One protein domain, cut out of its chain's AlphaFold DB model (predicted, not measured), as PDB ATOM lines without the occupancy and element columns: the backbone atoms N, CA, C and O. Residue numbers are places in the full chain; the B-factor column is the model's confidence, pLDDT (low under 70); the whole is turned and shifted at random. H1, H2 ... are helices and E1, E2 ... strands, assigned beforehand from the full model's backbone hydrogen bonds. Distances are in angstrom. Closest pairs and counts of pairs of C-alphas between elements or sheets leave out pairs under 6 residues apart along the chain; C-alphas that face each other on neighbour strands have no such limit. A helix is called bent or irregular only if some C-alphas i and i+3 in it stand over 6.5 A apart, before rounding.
ATOM      1  N   PRO A   2     156.109 110.201 185.716       63.62
ATOM      2  CA  PRO A   2     156.852 109.143 185.019       63.62
ATOM      3  C   PRO A   2     156.035 108.378 183.955       63.62
ATOM      4  O   PRO A   2     156.618 107.625 183.183       63.62
ATOM      5  N   ARG A   3     154.709 108.568 183.887       72.81
ATOM      6  CA  ARG A   3     153.800 108.021 182.862       72.81
ATOM      7  C   ARG A   3     153.197 109.103 181.959       72.81
ATOM      8  O   ARG A   3     152.036 109.012 181.565       72.81
ATOM      9  N   SER A   4     153.941 110.166 181.672       77.19
ATOM     10  CA  SER A   4     153.495 111.147 180.683       77.19
ATOM     11  C   SER A   4     153.392 110.495 179.296       77.19
ATOM     12  O   SER A   4     154.311 109.806 178.862       77.19
ATOM     13  N   ASN A   5     152.268 110.717 178.609       85.50
ATOM     14  CA  ASN A   5     152.059 110.277 177.224       85.50
ATOM     15  C   ASN A   5     152.645 111.262 176.195       85.50
ATOM     16  O   ASN A   5     152.533 111.022 174.994       85.50
ATOM     17  N   GLY A   6     153.186 112.394 176.655       86.75
ATOM     18  CA  GLY A   6     153.765 113.417 175.793       86.75
ATOM     19  C   GLY A   6     155.198 113.091 175.395       86.75
ATOM     20  O   GLY A   6     155.898 112.336 176.069       86.75
ATOM     21  N   ILE A   7     155.631 113.678 174.283       91.56
ATOM     22  CA  ILE A   7     156.980 113.469 173.741       91.56
ATOM     23  C   ILE A   7     157.985 114.344 174.495       91.56
ATOM     24  O   ILE A   7     159.081 113.892 174.828       91.56
ATOM     25  N   LEU A   8     157.610 115.595 174.770       91.94
ATOM     26  CA  LEU A   8     158.438 116.577 175.452       91.94
ATOM     27  C   LEU A   8     157.983 116.750 176.906       91.94
ATOM     28  O   LEU A   8     156.843 117.122 177.187       91.94
ATOM     29  N   LEU A   9     158.901 116.494 177.838       91.75
ATOM     30  CA  LEU A   9     158.684 116.627 179.281       91.75
ATOM     31  C   LEU A   9     159.125 118.005 179.799       91.75
ATOM     32  O   LEU A   9     159.755 118.779 179.080       91.75
ATOM     33  N   HIS A  10     158.834 118.271 181.076       92.31
ATOM     34  CA  HIS A  10     159.284 119.463 181.810       92.31
ATOM     35  C   HIS A  10     158.768 120.799 181.247       92.31
ATOM     36  O   HIS A  10     159.399 121.846 181.404       92.31
ATOM     37  N   ALA A  11     157.605 120.786 180.595       91.62
ATOM     38  CA  ALA A  11     156.915 121.996 180.184       91.62
ATOM     39  C   ALA A  11     156.063 122.565 181.330       91.62
ATOM     40  O   ALA A  11     155.738 121.892 182.313       91.62
ATOM     41  N   VAL A  12     155.720 123.849 181.203       92.88
ATOM     42  CA  VAL A  12     154.887 124.565 182.170       92.88
ATOM     43  C   VAL A  12     153.753 125.280 181.442       92.88
ATOM     44  O   VAL A  12     154.020 126.150 180.616       92.88
ATOM     45  N   TYR A  13     152.497 124.952 181.758       90.69
ATOM     46  CA  TYR A  13     151.336 125.650 181.192       90.69
ATOM     47  C   TYR A  13     151.095 127.007 181.860       90.69
ATOM     48  O   TYR A  13     150.984 128.025 181.179       90.69
ATOM     49  N   GLY A  14     151.034 127.044 183.194       90.19
ATOM     50  CA  GLY A  14     150.661 128.243 183.940       90.19
ATOM     51  C   GLY A  14     151.283 128.296 185.330       90.19
ATOM     52  O   GLY A  14     150.629 127.979 186.323       90.19
ATOM     53  N   LYS A  15     152.529 128.782 185.414       86.25
ATOM     54  CA  LYS A  15     153.295 128.874 186.673       86.25
ATOM     55  C   LYS A  15     152.598 129.674 187.788       86.25
ATOM     56  O   LYS A  15     152.606 129.188 188.916       86.25
ATOM     57  N   PRO A  16     151.984 130.849 187.535       88.56
ATOM     58  CA  PRO A  16     151.344 131.631 188.600       88.56
ATOM     59  C   PRO A  16     150.120 130.950 189.221       88.56
ATOM     60  O   PRO A  16     149.802 131.207 190.375       88.56
ATOM     61  N   LEU A  17     149.441 130.088 188.457       88.69
ATOM     62  CA  LEU A  17     148.231 129.379 188.879       88.69
ATOM     63  C   LEU A  17     148.522 127.961 189.389       88.69
ATOM     64  O   LEU A  17     147.600 127.269 189.797       88.69
ATOM     65  N   GLY A  18     149.783 127.517 189.350       87.62
ATOM     66  CA  GLY A  18     150.149 126.149 189.722       87.62
ATOM     67  C   GLY A  18     149.758 125.085 188.690       87.62
ATOM     68  O   GLY A  18     149.887 123.899 188.974       87.62
ATOM     69  N   ASN A  19     149.284 125.478 187.504       86.56
ATOM     70  CA  ASN A  19     148.682 124.558 186.541       86.56
ATOM     71  C   ASN A  19     149.709 124.027 185.540       86.56
ATOM     72  O   ASN A  19     150.416 124.809 184.895       86.56
ATOM     73  N   GLY A  20     149.729 122.700 185.373       83.38
ATOM     74  CA  GLY A  20     150.568 122.004 184.399       83.38
ATOM     75  C   GLY A  20     152.045 122.337 184.566       83.38
ATOM     76  O   GLY A  20     152.669 122.756 183.599       83.38
ATOM     77  N   ILE A  21     152.567 122.269 185.795       90.62
ATOM     78  CA  ILE A  21     153.987 122.483 186.103       90.62
ATOM     79  C   ILE A  21     154.711 121.146 185.987       90.62
ATOM     80  O   ILE A  21     154.302 120.179 186.617       90.62
ATOM     81  N   ASP A  22     155.826 121.135 185.260       90.25
ATOM     82  CA  ASP A  22     156.672 119.950 185.097       90.25
ATOM     83  C   ASP A  22     155.937 118.768 184.429       90.25
ATOM     84  O   ASP A  22     156.083 117.595 184.783       90.25
ATOM     85  N   GLU A  23     155.120 119.096 183.427       88.94
ATOM     86  CA  GLU A  23     154.298 118.162 182.653       88.94
ATOM     87  C   GLU A  23     154.601 118.269 181.153       88.94
ATOM     88  O   GLU A  23     155.371 119.118 180.714       88.94
ATOM     89  N   CYS A  24     154.008 117.396 180.337       91.06
ATOM     90  CA  CYS A  24     154.019 117.574 178.886       91.06
ATOM     91  C   CYS A  24     152.979 118.616 178.464       91.06
ATOM     92  O   CYS A  24     151.946 118.778 179.115       91.06
ATOM     93  N   THR A  25     153.203 119.281 177.331       92.75
ATOM     94  CA  THR A  25     152.217 120.210 176.764       92.75
ATOM     95  C   THR A  25     152.014 119.953 175.279       92.75
ATOM     96  O   THR A  25     152.973 119.772 174.532       92.75
ATOM     97  N   ILE A  26     150.753 119.971 174.836       93.62
ATOM     98  CA  ILE A  26     150.398 119.582 173.464       93.62
ATOM     99  C   ILE A  26     151.013 120.508 172.404       93.62
ATOM    100  O   ILE A  26     151.437 120.050 171.347       93.62
ATOM    101  N   TRP A  27     151.117 121.809 172.691       94.06
ATOM    102  CA  TRP A  27     151.783 122.753 171.789       94.06
ATOM    103  C   TRP A  27     153.304 122.553 171.772       94.06
ATOM    104  O   TRP A  27     153.919 122.728 170.724       94.06
ATOM    105  N   GLY A  28     153.910 122.153 172.896       94.88
ATOM    106  CA  GLY A  28     155.330 121.801 172.960       94.88
ATOM    107  C   GLY A  28     155.655 120.605 172.066       94.88
ATOM    108  O   GLY A  28     156.570 120.682 171.246       94.88
ATOM    109  N   ASP A  29     154.845 119.550 172.151       94.88
ATOM    110  CA  ASP A  29     154.974 118.358 171.306       94.88
ATOM    111  C   ASP A  29     154.805 118.691 169.815       94.88
ATOM    112  O   ASP A  29     155.570 118.207 168.978       94.88
ATOM    113  N   TYR A  30     153.849 119.565 169.479       94.12
ATOM    114  CA  TYR A  30     153.648 120.037 168.107       94.12
ATOM    115  C   TYR A  30     154.896 120.731 167.547       94.12
ATOM    116  O   TYR A  30     155.397 120.325 166.499       94.12
ATOM    117  N   PHE A  31     155.431 121.743 168.242       93.88
ATOM    118  CA  PHE A  31     156.595 122.493 167.753       93.88
ATOM    119  C   PHE A  31     157.879 121.660 167.752       93.88
ATOM    120  O   PHE A  31     158.731 121.833 166.875       93.88
ATOM    121  N   TYR A  32     158.008 120.721 168.691       94.56
ATOM    122  CA  TYR A  32     159.094 119.749 168.692       94.56
ATOM    123  C   TYR A  32     159.064 118.884 167.424       94.56
ATOM    124  O   TYR A  32     160.053 118.816 166.690       94.56
ATOM    125  N   MET A  33     157.909 118.288 167.114       93.81
ATOM    126  CA  MET A  33     157.738 117.470 165.911       93.81
ATOM    127  C   MET A  33     157.853 118.293 164.629       93.81
ATOM    128  O   MET A  33     158.450 117.826 163.661       93.81
ATOM    129  N   GLU A  34     157.342 119.523 164.611       93.38
ATOM    130  CA  GLU A  34     157.492 120.427 163.472       93.38
ATOM    131  C   GLU A  34     158.975 120.710 163.188       93.38
ATOM    132  O   GLU A  34     159.426 120.580 162.047       93.38
ATOM    133  N   THR A  35     159.758 121.029 164.221       92.81
ATOM    134  CA  THR A  35     161.201 121.276 164.096       92.81
ATOM    135  C   THR A  35     161.938 120.028 163.617       92.81
ATOM    136  O   THR A  35     162.744 120.104 162.688       92.81
ATOM    137  N   LEU A  36     161.621 118.861 164.184       93.94
ATOM    138  CA  LEU A  36     162.204 117.590 163.762       93.94
ATOM    139  C   LEU A  36     161.892 117.285 162.289       93.94
ATOM    140  O   LEU A  36     162.778 116.902 161.526       93.94
ATOM    141  N   MET A  37     160.652 117.513 161.856       92.94
ATOM    142  CA  MET A  37     160.240 117.317 160.466       92.94
ATOM    143  C   MET A  37     160.919 118.300 159.511       92.94
ATOM    144  O   MET A  37     161.308 117.887 158.418       92.94
ATOM    145  N   ARG A  38     161.128 119.559 159.922       91.25
ATOM    146  CA  ARG A  38     161.891 120.550 159.145       91.25
ATOM    147  C   ARG A  38     163.332 120.098 158.917       91.25
ATOM    148  O   ARG A  38     163.830 120.224 157.802       91.25
ATOM    149  N   ILE A  39     163.973 119.529 159.939       93.69
ATOM    150  CA  ILE A  39     165.340 118.996 159.840       93.69
ATOM    151  C   ILE A  39     165.384 117.767 158.923       93.69
ATOM    152  O   ILE A  39     166.252 117.674 158.062       93.69
ATOM    153  N   LEU A  40     164.450 116.827 159.091       94.75
ATOM    154  CA  LEU A  40     164.493 115.540 158.391       94.75
ATOM    155  C   LEU A  40     163.980 115.592 156.949       94.75
ATOM    156  O   LEU A  40     164.438 114.820 156.110       94.75
ATOM    157  N   LYS A  41     162.980 116.430 156.665       91.31
ATOM    158  CA  LYS A  41     162.242 116.420 155.389       91.31
ATOM    159  C   LYS A  41     162.165 117.786 154.706       91.31
ATOM    160  O   LYS A  41     161.534 117.893 153.655       91.31
ATOM    161  N   GLY A  42     162.809 118.809 155.266       83.50
ATOM    162  CA  GLY A  42     162.720 120.184 154.782       83.50
ATOM    163  C   GLY A  42     161.423 120.883 155.198       83.50
ATOM    164  O   GLY A  42     160.550 120.321 155.862       83.50
ATOM    165  N   THR A  43     161.298 122.156 154.826       75.12
ATOM    166  CA  THR A  43     160.183 123.003 155.263       75.12
ATOM    167  C   THR A  43     158.877 122.633 154.562       75.12
ATOM    168  O   THR A  43     158.690 122.890 153.375       75.12
ATOM    169  N   ARG A  44     157.924 122.113 155.338       67.81
ATOM    170  CA  ARG A  44     156.482 122.209 155.077       67.81
ATOM    171  C   ARG A  44     155.832 122.807 156.315       67.81
ATOM    172  O   ARG A  44     155.394 122.081 157.199       67.81
ATOM    173  N   SER A  45     155.864 124.132 156.397       66.69
ATOM    174  CA  SER A  45     155.098 124.848 157.411       66.69
ATOM    175  C   SER A  45     153.617 124.729 157.065       66.69
ATOM    176  O   SER A  45     153.247 124.847 155.896       66.69
ATOM    177  N   TYR A  46     152.781 124.462 158.066       71.56
ATOM    178  CA  TYR A  46     151.331 124.626 157.920       71.56
ATOM    179  C   TYR A  46     150.919 126.105 157.963       71.56
ATOM    180  O   TYR A  46     149.798 126.435 157.583       71.56
ATOM    181  N   TRP A  47     151.837 126.961 158.415       78.75
ATOM    182  CA  TRP A  47     151.697 128.401 158.594       78.75
ATOM    183  C   TRP A  47     152.491 129.179 157.547       78.75
ATOM    184  O   TRP A  47     153.610 128.718 157.209       78.75
TER     185      TRP A  47
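Overview. This is residues 2 to 47 of the 47 residues of the protein "Glucuronyl hydrolase" of Treponema sp (UniProt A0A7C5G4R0). A small two-stranded hairpin, E1 and E2, sits at one end of a single longer helix, H1, which runs away from it, and the two parts meet only around the start of H1. The turn of the hairpin, residues 14 to 19, sticks out at one end of the long axis and the last residue of H1 lies near the other, while residues 2 to 10 and 42 to 47 form tails without a named element. The printed part has 46 residues with two named strands and one named helix, in the order E1, E2, H1, and the class is mixed, helices and strands. The sheet has the order E1 - E2 and is antiparallel. The whole is loose, with a radius of gyration of the C-alphas of 12.9 A, and flat, spanning 37 by 24 by 11 A.

Along the chain. The printed part begins at Pro 2, with its C-alpha at (156.852, 109.143, 185.019). E1 is residues 11 to 14, 9.6 A from first to last C-alpha, and begins at C-alpha 11, (156.915, 121.996, 180.184). E2 is residues 19 to 23, 9.4 A from first to last C-alpha. H1 is residues 26 to 41, 21.8 A from first to last C-alpha, and ends at C-alpha 41, (162.242, 116.420, 155.389).

Arrangement. E1 and E2 form a hairpin of antiparallel neighbour strands, with 174 degrees between their N-to-C directions. The C-alphas of Val 12 and Ile 21 face each other at 4.5 A, and those of Gly 14 and Asn 19 at 4.9 A. N 11 and O 23 are within hydrogen-bond range at 2.8 A, and N 13 and O 20 at 2.9 A. The closest C-alphas of E1 and H1 are those of Ala 11 and Gly 28, 7.4 A apart. Their centres are 18.2 A apart. Residues 26 to 29 of H1 make 8 pairs of C-alphas within 10 A with E1. In H1 every O i to N i+4 pair is within hydrogen-bond range, and the helix is not bent.

Size, cuts and confidence. The two C-alphas farthest apart are those of Leu 17 and Lys 41, at 38.5 A. Those of Pro 2 and Trp 47, the first and last printed residues, are 33.1 A apart. The printed part has no cut, and it ends at the chain's last residue. The links from E1 to E2 and from E2 to H1 are both tight, with 4 and 2 residues between the elements. The mean pLDDT of the printed part is 87.7, and confidence is low, under 70, at residue 2 and residues 44 to 45.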